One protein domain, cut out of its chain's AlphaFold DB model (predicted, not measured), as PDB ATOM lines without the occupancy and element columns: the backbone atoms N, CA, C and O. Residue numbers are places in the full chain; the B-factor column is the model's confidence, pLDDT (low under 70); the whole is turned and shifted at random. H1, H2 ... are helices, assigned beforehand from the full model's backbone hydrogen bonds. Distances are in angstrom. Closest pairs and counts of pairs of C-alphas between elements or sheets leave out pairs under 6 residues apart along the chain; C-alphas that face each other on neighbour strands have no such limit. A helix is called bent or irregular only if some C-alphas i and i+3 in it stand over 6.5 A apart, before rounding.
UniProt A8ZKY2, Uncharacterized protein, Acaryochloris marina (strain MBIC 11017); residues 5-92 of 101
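AT A GLANCE: This is residues 5 to 92 of the 101 residues of an uncharacterized protein of Acaryochloris marina (strain MBIC 11017) (UniProt A8ZKY2). A long helix, H1, forms the middle of a row of three helices, with H2 on one side of it and H4 on the other. H4 starts close to H1 and spreads away from it as a V, and H3 crosses the open end of this V from the last turn of H1 to the far part of H4. The printed part has 88 residues with four named helices, in the order H1, H2, H3, H4 along the chain, and no named strand; the class is all helix. It is compact, with a radius of gyration of the C-alphas of 12.9 A, and rounded, with spans of 36 by 30 by 23 A.

IN THESE COORDINATES: H1, residues 5 to 23, begins at C-alpha 5 at (-19.623, 18.569, 17.766) and is 28.7 A long from first to last C-alpha. It is irregular: C-alphas 5 and 8 are 7.7 A apart. H2, residues 28 to 39, is 15.8 A long and only just irregular, with C-alphas 30 and 33 6.8 A apart. H3, residues 52 to 63, measures 16.4 A and begins at C-alpha 52 at (6.808, 20.449, 5.511). H4, residues 80 to 91, measures 16.7 A and ends at C-alpha 91 at (6.201, 33.755, 17.130).

HOW THE PARTS SIT: H1 is the hub and touches H2, H3 and H4. H1 and H2 form a helical hairpin, opposite ways at a tilt of 36 degrees, only just steep; their closest C-alphas, of Ala 9 and Tyr 39, are 5.8 A apart. H1 touches H4 with residues 10 to 18 alone, and H4 touches H1 with residues 80 to 84 alone. The closest C-alphas of this pair, of Ile 11 and His 80, are 5.5 A apart, and the two helices run the same way at a tilt of 34.9 degrees, only just shallow. H3 is about perpendicular to H1, at 81 degrees. Residues 52 to 56 of H3 touch residues 21 to 22 of H1, the closest C-alphas being those of Val 21 and Arg 52, 6.5 A apart. Of these three touching pairs one is at a shallow tilt, and the helix packing is only just mostly crossed. H3 and H4 are close but not clearly touching, with the C-alphas of Glu 63 and Leu 88 closest at 6.6 A. H2 and H4 are apart. In H3 and H4 every O i to N i+4 pair is within hydrogen-bond range; in H1 14 of 15 are, and in H2 6 of 8.

THE WHOLE: The two C-alphas farthest apart, those of Asp 37 and Leu 66, are 36.6 A apart. The printed part has no cut. The link from H1 to H2 is tight; those from H2 to H3, residues 40 to 51, and from H3 to H4, residues 64 to 79, are long. The mean pLDDT of the printed part is 91.6, and no printed residue is under 70.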
ATOM      1  N   SER A   5     -19.959  19.181  16.476       85.94
ATOM      2  CA  SER A   5     -19.623  18.569  17.766       85.94
ATOM      3  C   SER A   5     -18.134  18.254  17.941       85.94
ATOM      4  O   SER A   5     -17.663  18.167  19.070       85.94
ATOM      5  N   GLU A   6     -17.377  18.103  16.852       87.06
ATOM      6  CA  GLU A   6     -15.945  17.782  16.876       87.06
ATOM      7  C   GLU A   6     -15.053  19.034  16.898       87.06
ATOM      8  O   GLU A   6     -13.831  18.913  16.987       87.06
ATOM      9  N   ARG A   7     -15.625  20.247  16.839       90.12
ATOM     10  CA  ARG A   7     -14.877  21.511  16.695       90.12
ATOM     11  C   ARG A   7     -13.683  21.616  17.641       90.12
ATOM     12  O   ARG A   7     -12.576  21.916  17.200       90.12
ATOM     13  N   MET A   8     -13.899  21.375  18.932       93.06
ATOM     14  CA  MET A   8     -12.843  21.531  19.937       93.06
ATOM     15  C   MET A   8     -11.728  20.496  19.776       93.06
ATOM     16  O   MET A   8     -10.558  20.842  19.929       93.06
ATOM     17  N   ALA A   9     -12.072  19.261  19.403       93.75
ATOM     18  CA  ALA A   9     -11.094  18.217  19.116       93.75
ATOM     19  C   ALA A   9     -10.274  18.556  17.862       93.75
ATOM     20  O   ALA A   9      -9.051  18.459  17.884       93.75
ATOM     21  N   VAL A  10     -10.921  19.066  16.805       91.75
ATOM     22  CA  VAL A  10     -10.241  19.519  15.580       91.75
ATOM     23  C   VAL A  10      -9.285  20.678  15.867       91.75
ATOM     24  O   VAL A  10      -8.165  20.682  15.364       91.75
ATOM     25  N   ILE A  11      -9.686  21.655  16.685       94.06
ATOM     26  CA  ILE A  11      -8.818  22.777  17.079       94.06
ATOM     27  C   ILE A  11      -7.602  22.278  17.863       94.06
ATOM     28  O   ILE A  11      -6.485  22.728  17.604       94.06
ATOM     29  N   ALA A  12      -7.805  21.353  18.805       95.94
ATOM     30  CA  ALA A  12      -6.723  20.772  19.591       95.94
ATOM     31  C   ALA A  12      -5.744  19.980  18.705       95.94
ATOM     32  O   ALA A  12      -4.542  20.244  18.751       95.94
ATOM     33  N   ALA A  13      -6.262  19.113  17.830       96.00
ATOM     34  CA  ALA A  13      -5.465  18.370  16.855       96.00
ATOM     35  C   ALA A  13      -4.682  19.305  15.924       96.00
ATOM     36  O   ALA A  13      -3.501  19.091  15.674       96.00
ATOM     37  N   PHE A  14      -5.311  20.382  15.441       95.00
ATOM     38  CA  PHE A  14      -4.661  21.346  14.557       95.00
ATOM     39  C   PHE A  14      -3.561  22.150  15.268       95.00
ATOM     40  O   PHE A  14      -2.545  22.481  14.659       95.00
ATOM     41  N   ARG A  15      -3.735  22.450  16.562       96.88
ATOM     42  CA  ARG A  15      -2.696  23.083  17.387       96.88
ATOM     43  C   ARG A  15      -1.477  22.183  17.534       96.88
ATOM     44  O   ARG A  15      -0.364  22.668  17.344       96.88
ATOM     45  N   GLU A  16      -1.680  20.907  17.847       98.00
ATOM     46  CA  GLU A  16      -0.572  19.956  17.959       98.00
ATOM     47  C   GLU A  16       0.092  19.718  16.600       98.00
ATOM     48  O   GLU A  16       1.308  19.823  16.498       98.00
ATOM     49  N   TYR A  17      -0.689  19.563  15.528       97.31
ATOM     50  CA  TYR A  17      -0.177  19.501  14.155       97.31
ATOM     51  C   TYR A  17       0.756  20.672  13.827       97.31
ATOM     52  O   TYR A  17       1.856  20.472  13.308       97.31
ATOM     53  N   LEU A  18       0.330  21.904  14.127       96.62
ATOM     54  CA  LEU A  18       1.132  23.087  13.833       96.62
ATOM     55  C   LEU A  18       2.424  23.101  14.660       96.62
ATOM     56  O   LEU A  18       3.466  23.474  14.132       96.62
ATOM     57  N   HIS A  19       2.377  22.651  15.916       97.00
ATOM     58  CA  HIS A  19       3.560  22.509  16.761       97.00
ATOM     59  C   HIS A  19       4.550  21.472  16.206       97.00
ATOM     60  O   HIS A  19       5.710  21.805  15.962       97.00
ATOM     61  N   GLU A  20       4.088  20.247  15.946       98.25
ATOM     62  CA  GLU A  20       4.900  19.147  15.413       98.25
ATOM     63  C   GLU A  20       5.587  19.544  14.098       98.25
ATOM     64  O   GLU A  20       6.801  19.406  13.925       98.25
ATOM     65  N   VAL A  21       4.826  20.120  13.165       97.94
ATOM     66  CA  VAL A  21       5.338  20.451  11.832       97.94
ATOM     67  C   VAL A  21       6.209  21.705  11.854       97.94
ATOM     68  O   VAL A  21       7.326  21.696  11.321       97.94
ATOM     69  N   ALA A  22       5.722  22.803  12.437       96.81
ATOM     70  CA  ALA A  22       6.420  24.082  12.358       96.81
ATOM     71  C   ALA A  22       7.624  24.136  13.304       96.81
ATOM     72  O   ALA A  22       8.705  24.552  12.876       96.81
ATOM     73  N   ASN A  23       7.467  23.647  14.541       96.75
ATOM     74  CA  ASN A  23       8.478  23.784  15.589       96.75
ATOM     75  C   ASN A  23       9.386  22.558  15.700       96.75
ATOM     76  O   ASN A  23      10.596  22.726  15.827       96.75
ATOM     77  N   LEU A  24       8.829  21.343  15.645       97.62
ATOM     78  CA  LEU A  24       9.603  20.111  15.866       97.62
ATOM     79  C   LEU A  24      10.201  19.516  14.589       97.62
ATOM     80  O   LEU A  24      11.054  18.636  14.650       97.62
ATOM     81  N   GLY A  25       9.817  20.031  13.423       97.62
ATOM     82  CA  GLY A  25      10.402  19.589  12.161       97.62
ATOM     83  C   GLY A  25       9.712  18.378  11.543       97.62
ATOM     84  O   GLY A  25      10.205  17.863  10.539       97.62
ATOM     85  N   ALA A  26       8.585  17.939  12.103       97.94
ATOM     86  CA  ALA A  26       7.898  16.743  11.657       97.94
ATOM     87  C   ALA A  26       7.323  16.898  10.242       97.94
ATOM     88  O   ALA A  26       6.947  17.985   9.786       97.94
ATOM     89  N   ASN A  27       7.241  15.780   9.531       97.38
ATOM     90  CA  ASN A  27       6.614  15.722   8.223       97.38
ATOM     91  C   ASN A  27       5.086  15.561   8.389       97.38
ATOM     92  O   ASN A  27       4.655  14.613   9.047       97.38
ATOM     93  N   PRO A  28       4.251  16.436   7.785       97.25
ATOM     94  CA  PRO A  28       2.791  16.386   7.912       97.25
ATOM     95  C   PRO A  28       2.162  15.023   7.617       97.25
ATOM     96  O   PRO A  28       1.161  14.663   8.227       97.25
ATOM     97  N   ILE A  29       2.727  14.280   6.662       96.06
ATOM     98  CA  ILE A  29       2.201  12.975   6.244       96.06
ATOM     99  C   ILE A  29       2.307  11.947   7.371       96.06
ATOM    100  O   ILE A  29       1.412  11.117   7.506       96.06
ATOM    101  N   ASP A  30       3.358  12.046   8.182       96.19
ATOM    102  CA  ASP A  30       3.674  11.060   9.209       96.19
ATOM    103  C   ASP A  30       2.884  11.332  10.499       96.19
ATOM    104  O   ASP A  30       2.426  10.399  11.140       96.19
ATOM    105  N   VAL A  31       2.643  12.604  10.845       97.56
ATOM    106  CA  VAL A  31       1.981  12.972  12.116       97.56
ATOM    107  C   VAL A  31       0.455  13.016  12.050       97.56
ATOM    108  O   VAL A  31      -0.217  12.858  13.063       97.56
ATOM    109  N   VAL A  32      -0.130  13.280  10.878       96.69
ATOM    110  CA  VAL A  32      -1.584  13.490  10.775       96.69
ATOM    111  C   VAL A  32      -2.417  12.246  11.118       96.69
ATOM    112  O   VAL A  32      -3.432  12.436  11.788       96.69
ATOM    113  N   PRO A  33      -2.048  11.010  10.719       96.06
ATOM    114  CA  PRO A  33      -2.771   9.810  11.147       96.06
ATOM    115  C   PRO A  33      -2.796   9.656  12.674       96.06
ATOM    116  O   PRO A  33      -3.870   9.528  13.254       96.06
ATOM    117  N   ASP A  34      -1.638   9.795  13.324       97.38
ATOM    118  CA  ASP A  34      -1.510   9.651  14.778       97.38
ATOM    119  C   ASP A  34      -2.335  10.705  15.529       97.38
ATOM    120  O   ASP A  34      -2.998  10.403  16.522       97.38
ATOM    121  N   LEU A  35      -2.348  11.948  15.038       97.44
ATOM    122  CA  LEU A  35      -3.167  13.017  15.610       97.44
ATOM    123  C   LEU A  35      -4.664  12.782  15.384       97.44
ATOM    124  O   LEU A  35      -5.468  13.057  16.274       97.44
ATOM    125  N   ALA A  36      -5.054  12.280  14.213       95.62
ATOM    126  CA  ALA A  36      -6.446  11.958  13.927       95.62
ATOM    127  C   ALA A  36      -6.977  10.895  14.896       95.62
ATOM    128  O   ALA A  36      -8.039  11.088  15.493       95.62
ATOM    129  N   ASP A  37      -6.189   9.845  15.129       96.94
ATOM    130  CA  ASP A  37      -6.514   8.781  16.075       96.94
ATOM    131  C   ASP A  37      -6.518   9.299  17.522       96.94
ATOM    132  O   ASP A  37      -7.493   9.103  18.250       96.94
ATOM    133  N   LYS A  38      -5.479  10.041  17.931       97.81
ATOM    134  CA  LYS A  38      -5.342  10.614  19.284       97.81
ATOM    135  C   LYS A  38      -6.528  11.493  19.677       97.81
ATOM    136  O   LYS A  38      -6.985  11.444  20.819       97.81
ATOM    137  N   TYR A  39      -6.998  12.324  18.752       96.06
ATOM    138  CA  TYR A  39      -8.082  13.275  18.998       96.06
ATOM    139  C   TYR A  39      -9.459  12.754  18.582       96.06
ATOM    140  O   TYR A  39     -10.446  13.466  18.773       96.06
ATOM    141  N   ASN A  40      -9.540  11.529  18.052       94.56
ATOM    142  CA  ASN A  40     -10.758  10.926  17.516       94.56
ATOM    143  C   ASN A  40     -11.465  11.846  16.500       94.56
ATOM    144  O   ASN A  40     -12.659  12.129  16.609       94.56
ATOM    145  N   VAL A  41     -10.704  12.351  15.526       92.12
ATOM    146  CA  VAL A  41     -11.198  13.229  14.454       92.12
ATOM    147  C   VAL A  41     -10.943  12.615  13.088       92.12
ATOM    148  O   VAL A  41      -9.992  11.868  12.881       92.12
ATOM    149  N   GLN A  42     -11.782  12.954  12.114       91.12
ATOM    150  CA  GLN A  42     -11.636  12.454  10.750       91.12
ATOM    151  C   GLN A  42     -10.824  13.420   9.882       91.12
ATOM    152  O   GLN A  42     -11.130  14.611   9.780       91.12
ATOM    153  N   VAL A  43      -9.819  12.894   9.181       90.50
ATOM    154  CA  VAL A  43      -9.068  13.667   8.185       90.50
ATOM    155  C   VAL A  43      -9.916  13.826   6.927       90.50
ATOM    156  O   VAL A  43     -10.436  12.861   6.368       90.50
ATOM    157  N   SER A  44     -10.050  15.061   6.442       87.94
ATOM    158  CA  SER A  44     -10.784  15.330   5.204       87.94
ATOM    159  C   SER A  44     -10.155  14.598   4.015       87.94
ATOM    160  O   SER A  44      -8.965  14.751   3.752       87.94
ATOM    161  N   GLY A  45     -10.967  13.906   3.210       89.94
ATOM    162  CA  GLY A  45     -10.516  13.305   1.946       89.94
ATOM    163  C   GLY A  45     -10.003  14.322   0.914       89.94
ATOM    164  O   GLY A  45      -9.357  13.942  -0.057       89.94
ATOM    165  N   MET A  46     -10.251  15.622   1.126       89.12
ATOM    166  CA  MET A  46      -9.697  16.708   0.307       89.12
ATOM    167  C   MET A  46      -8.321  17.193   0.784       89.12
ATOM    168  O   MET A  46      -7.739  18.079   0.151       89.12
ATOM    169  N   TRP A  47      -7.806  16.663   1.897       90.56
ATOM    170  CA  TRP A  47      -6.508  17.051   2.434       90.56
ATOM    171  C   TRP A  47      -5.397  16.765   1.416       90.56
ATOM    172  O   TRP A  47      -5.222  15.644   0.941       90.56
ATOM    173  N   LYS A  48      -4.646  17.813   1.063       92.38
ATOM    174  CA  LYS A  48      -3.670  17.791  -0.036       92.38
ATOM    175  C   LYS A  48      -2.319  17.176   0.326       92.38
ATOM    176  O   LYS A  48      -1.480  17.078  -0.559       92.38
ATOM    177  N   ARG A  49      -2.126  16.754   1.583       94.50
ATOM    178  CA  ARG A  49      -0.875  16.155   2.085       94.50
ATOM    179  C   ARG A  49       0.354  17.026   1.762       94.50
ATOM    180  O   ARG A  49       1.239  16.579   1.034       94.50
ATOM    181  N   PRO A  50       0.386  18.288   2.230       95.44
ATOM    182  CA  PRO A  50       1.505  19.172   1.939       95.44
ATOM    183  C   PRO A  50       2.795  18.620   2.550       95.44
ATOM    184  O   PRO A  50       2.778  18.017   3.622       95.44
ATOM    185  N   SER A  51       3.924  18.872   1.900       97.00
ATOM    186  CA  SER A  51       5.231  18.661   2.514       97.00
ATOM    187  C   SER A  51       5.495  19.729   3.575       97.00
ATOM    188  O   SER A  51       4.946  20.836   3.520       97.00
ATOM    189  N   ARG A  52       6.392  19.443   4.525       97.00
ATOM    190  CA  ARG A  52       6.808  20.449   5.511       97.00
ATOM    191  C   ARG A  52       7.298  21.752   4.853       97.00
ATOM    192  O   ARG A  52       6.818  22.807   5.264       97.00
ATOM    193  N   PRO A  53       8.175  21.742   3.826       98.06
ATOM    194  CA  PRO A  53       8.575  22.975   3.148       98.06
ATOM    195  C   PRO A  53       7.401  23.802   2.612       98.06
ATOM    196  O   PRO A  53       7.423  25.021   2.740       98.06
ATOM    197  N   GLN A  54       6.357  23.164   2.069       97.19
ATOM    198  CA  GLN A  54       5.162  23.880   1.609       97.19
ATOM    199  C   GLN A  54       4.441  24.571   2.770       97.19
ATOM    200  O   GLN A  54       4.094  25.741   2.652       97.19
ATOM    201  N   VAL A  55       4.275  23.884   3.907       96.12
ATOM    202  CA  VAL A  55       3.684  24.483   5.117       96.12
ATOM    203  C   VAL A  55       4.495  25.695   5.576       96.12
ATOM    204  O   VAL A  55       3.924  26.756   5.819       96.12
ATOM    205  N   MET A  56       5.823  25.570   5.641       97.00
ATOM    206  CA  MET A  56       6.691  26.664   6.087       97.00
ATOM    207  C   MET A  56       6.675  27.861   5.129       97.00
ATOM    208  O   MET A  56       6.710  28.998   5.588       97.00
ATOM    209  N   VAL A  57       6.587  27.624   3.815       97.38
ATOM    210  CA  VAL A  57       6.453  28.694   2.813       97.38
ATOM    211  C   VAL A  57       5.149  29.465   3.002       97.38
ATOM    212  O   VAL A  57       5.164  30.693   2.968       97.38
ATOM    213  N   GLU A  58       4.027  28.779   3.222       95.06
ATOM    214  CA  GLU A  58       2.750  29.462   3.456       95.06
ATOM    215  C   GLU A  58       2.736  30.216   4.795       95.06
ATOM    216  O   GLU A  58       2.242  31.340   4.847       95.06
ATOM    217  N   LEU A  59       3.345  29.666   5.854       94.50
ATOM    218  CA  LEU A  59       3.516  30.389   7.121       94.50
ATOM    219  C   LEU A  59       4.357  31.656   6.939       94.50
ATOM    220  O   LEU A  59       3.937  32.721   7.376       94.50
ATOM    221  N   ALA A  60       5.481  31.577   6.225       94.00
ATOM    222  CA  ALA A  60       6.329  32.738   5.957       94.00
ATOM    223  C   ALA A  60       5.596  33.834   5.161       94.00
ATOM    224  O   ALA A  60       5.790  35.021   5.418       94.00
ATOM    225  N   LYS A  61       4.718  33.460   4.218       93.50
ATOM    226  CA  LYS A  61       3.869  34.431   3.507       93.50
ATOM    227  C   LYS A  61       2.919  35.153   4.454       93.50
ATOM    228  O   LYS A  61       2.743  36.355   4.301       93.50
ATOM    229  N   LEU A  62       2.311  34.436   5.402       92.44
ATOM    230  CA  LEU A  62       1.431  35.037   6.407       92.44
ATOM    231  C   LEU A  62       2.209  35.943   7.369       92.44
ATOM    232  O   LEU A  62       1.732  37.024   7.688       92.44
ATOM    233  N   GLU A  63       3.414  35.541   7.780       90.12
ATOM    234  CA  GLU A  63       4.306  36.343   8.635       90.12
ATOM    235  C   GLU A  63       4.710  37.673   7.982       90.12
ATOM    236  O   GLU A  63       4.894  38.670   8.671       90.12
ATOM    237  N   ALA A  64       4.822  37.708   6.654       88.94
ATOM    238  CA  ALA A  64       5.181  38.913   5.909       88.94
ATOM    239  C   ALA A  64       4.013  39.900   5.698       88.94
ATOM    240  O   ALA A  64       4.223  40.987   5.153       88.94
ATOM    241  N   MET A  65       2.779  39.544   6.073       87.69
ATOM    242  CA  MET A  65       1.615  40.420   5.915       87.69
ATOM    243  C   MET A  65       1.485  41.378   7.105       87.69
ATOM    244  O   MET A  65       1.511  40.950   8.252       87.69
ATOM    245  N   LEU A  66       1.260  42.668   6.827       74.38
ATOM    246  CA  LEU A  66       1.000  43.686   7.862       74.38
ATOM    247  C   LEU A  66      -0.287  43.406   8.651       74.38
ATOM    248  O   LEU A  66      -0.365  43.693   9.840       74.38
ATOM    249  N   GLU A  67      -1.293  42.844   7.982       78.56
ATOM    250  CA  GLU A  67      -2.548  42.427   8.592       78.56
ATOM    251  C   GLU A  67      -2.945  41.057   8.036       78.56
ATOM    252  O   GLU A  67      -3.082  40.872   6.825       78.56
ATOM    253  N   VAL A  68      -3.152  40.087   8.928       79.56
ATOM    254  CA  VAL A  68      -3.577  38.732   8.563       79.56
ATOM    255  C   VAL A  68      -5.059  38.561   8.883       79.56
ATOM    256  O   VAL A  68      -5.457  38.406  10.042       79.56
ATOM    257  N   LYS A  69      -5.886  38.521   7.835       78.44
ATOM    258  CA  LYS A  69      -7.300  38.139   7.927       78.44
ATOM    259  C   LYS A  69      -7.499  36.737   7.362       78.44
ATOM    260  O   LYS A  69      -7.563  36.541   6.152       78.44
ATOM    261  N   LEU A  70      -7.624  35.756   8.251       78.62
ATOM    262  CA  LEU A  70      -7.903  34.375   7.863       78.62
ATOM    263  C   LEU A  70      -9.404  34.197   7.651       78.62
ATOM    264  O   LEU A  70     -10.199  34.312   8.582       78.62
ATOM    265  N   LEU A  71      -9.789  33.925   6.408       75.56
ATOM    266  CA  LEU A  71     -11.167  33.606   6.063       75.56
ATOM    267  C   LEU A  71     -11.394  32.113   6.281       75.56
ATOM    268  O   LEU A  71     -10.830  31.277   5.579       75.56
ATOM    269  N   CYS A  72     -12.236  31.783   7.254       78.94
ATOM    270  CA  CYS A  72     -12.700  30.427   7.478       78.94
ATOM    271  C   CYS A  72     -14.222  30.426   7.589       78.94
ATOM    272  O   CYS A  72     -14.808  31.269   8.264       78.94
ATOM    273  N   TRP A  73     -14.857  29.445   6.958       79.56
ATOM    274  CA  TRP A  73     -16.301  29.237   7.037       79.56
ATOM    275  C   TRP A  73     -16.766  28.820   8.447       79.56
ATOM    276  O   TRP A  73     -17.956  28.861   8.734       79.56
ATOM    277  N   CYS A  74     -15.833  28.446   9.332       80.44
ATOM    278  CA  CYS A  74     -16.089  28.137  10.738       80.44
ATOM    279  C   CYS A  74     -16.322  29.373  11.629       80.44
ATOM    280  O   CYS A  74     -16.761  29.191  12.769       80.44
ATOM    281  N   ALA A  75     -15.998  30.580  11.149       78.38
ATOM    282  CA  ALA A  75     -16.215  31.834  11.874       78.38
ATOM    283  C   ALA A  75     -17.724  32.088  12.106       78.38
ATOM    284  O   ALA A  75     -18.536  31.677  11.276       78.38
ATOM    285  N   PRO A  76     -18.136  32.765  13.199       84.31
ATOM    286  CA  PRO A  76     -17.318  33.509  14.168       84.31
ATOM    287  C   PRO A  76     -16.782  32.672  15.341       84.31
ATOM    288  O   PRO A  76     -16.095  33.207  16.205       84.31
ATOM    289  N   LEU A  77     -17.115  31.382  15.412       87.69
ATOM    290  CA  LEU A  77     -16.636  30.505  16.478       87.69
ATOM    291  C   LEU A  77     -15.163  30.141  16.264       87.69
ATOM    292  O   LEU A  77     -14.698  30.074  15.125       87.69
ATOM    293  N   ALA A  78     -14.466  29.828  17.361       85.75
ATOM    294  CA  ALA A  78     -13.072  29.394  17.322       85.75
ATOM    295  C   ALA A  78     -12.863  28.255  16.305       85.75
ATOM    296  O   ALA A  78     -13.706  27.359  16.170       85.75
ATOM    297  N   CYS A  79     -11.754  28.293  15.574       88.31
ATOM    298  CA  CYS A  79     -11.438  27.371  14.491       88.31
ATOM    299  C   CYS A  79      -9.921  27.207  14.285       88.31
ATOM    300  O   CYS A  79      -9.097  27.785  14.992       88.31
ATOM    301  N   HIS A  80      -9.531  26.420  13.280       86.75
ATOM    302  CA  HIS A  80      -8.124  26.234  12.905       86.75
ATOM    303  C   HIS A  80      -7.444  27.543  12.459       86.75
ATOM    304  O   HIS A  80      -6.240  27.697  12.645       86.75
ATOM    305  N   GLY A  81      -8.200  28.513  11.927       89.31
ATOM    306  CA  GLY A  81      -7.682  29.849  11.618       89.31
ATOM    307  C   GLY A  81      -7.197  30.591  12.868       89.31
ATOM    308  O   GLY A  81      -6.118  31.176  12.854       89.31
ATOM    309  N   ASP A  82      -7.926  30.494  13.983       90.25
ATOM    310  CA  ASP A  82      -7.521  31.116  15.251       90.25
ATOM    311  C   ASP A  82      -6.231  30.509  15.804       90.25
ATOM    312  O   ASP A  82      -5.426  31.213  16.411       90.25
ATOM    313  N   VAL A  83      -5.991  29.219  15.547       93.38
ATOM    314  CA  VAL A  83      -4.731  28.550  15.900       93.38
ATOM    315  C   VAL A  83      -3.561  29.144  15.117       93.38
ATOM    316  O   VAL A  83      -2.552  29.489  15.726       93.38
ATOM    317  N   ILE A  84      -3.702  29.321  13.797       92.75
ATOM    318  CA  ILE A  84      -2.665  29.945  12.953       92.75
ATOM    319  C   ILE A  84      -2.406  31.377  13.418       92.75
ATOM    320  O   ILE A  84      -1.256  31.752  13.631       92.75
ATOM    321  N   LYS A  85      -3.463  32.168  13.632       89.88
ATOM    322  CA  LYS A  85      -3.329  33.547  14.116       89.88
ATOM    323  C   LYS A  85      -2.604  33.598  15.464       89.88
ATOM    324  O   LYS A  85      -1.665  34.370  15.616       89.88
ATOM    325  N   SER A  86      -2.999  32.748  16.412       90.38
ATOM    326  CA  SER A  86      -2.357  32.663  17.732       90.38
ATOM    327  C   SER A  86      -0.884  32.269  17.625       90.38
ATOM    328  O   SER A  86      -0.050  32.817  18.338       90.38
ATOM    329  N   TYR A  87      -0.552  31.347  16.718       92.88
ATOM    330  CA  TYR A  87       0.826  30.936  16.456       92.88
ATOM    331  C   TYR A  87       1.676  32.083  15.895       92.88
ATOM    332  O   TYR A  87       2.781  32.309  16.382       92.88
ATOM    333  N   LEU A  88       1.157  32.837  14.921       90.88
ATOM    334  CA  LEU A  88       1.860  33.982  14.331       90.88
ATOM    335  C   LEU A  88       2.122  35.081  15.371       90.88
ATOM    336  O   LEU A  88       3.241  35.580  15.455       90.88
ATOM    337  N   VAL A  89       1.125  35.393  16.210       89.19
ATOM    338  CA  VAL A  89       1.254  36.355  17.321       89.19
ATOM    339  C   VAL A  89       2.270  35.881  18.362       89.19
ATOM    340  O   VAL A  89       3.055  36.675  18.864       89.19
ATOM    341  N   TRP A  90       2.285  34.588  18.693       88.88
ATOM    342  CA  TRP A  90       3.265  34.035  19.631       88.88
ATOM    343  C   TRP A  90       4.698  34.078  19.078       88.88
ATOM    344  O   TRP A  90       5.628  34.380  19.823       88.88
ATOM    345  N   LYS A  91       4.884  33.776  17.786       85.31
ATOM    346  CA  LYS A  91       6.201  33.755  17.130       85.31
ATOM    347  C   LYS A  91       6.781  35.161  16.954       85.31
ATOM    348  O   LYS A  91       7.991  35.348  17.071       85.31
ATOM    349  N   HIS A  92       5.916  36.132  16.679       80.75
ATOM    350  CA  HIS A  92       6.249  37.544  16.564       80.75
ATOM    351  C   HIS A  92       5.444  38.314  17.605       80.75
ATOM    352  O   HIS A  92       4.457  38.960  17.243       80.75
TER     353      HIS A  92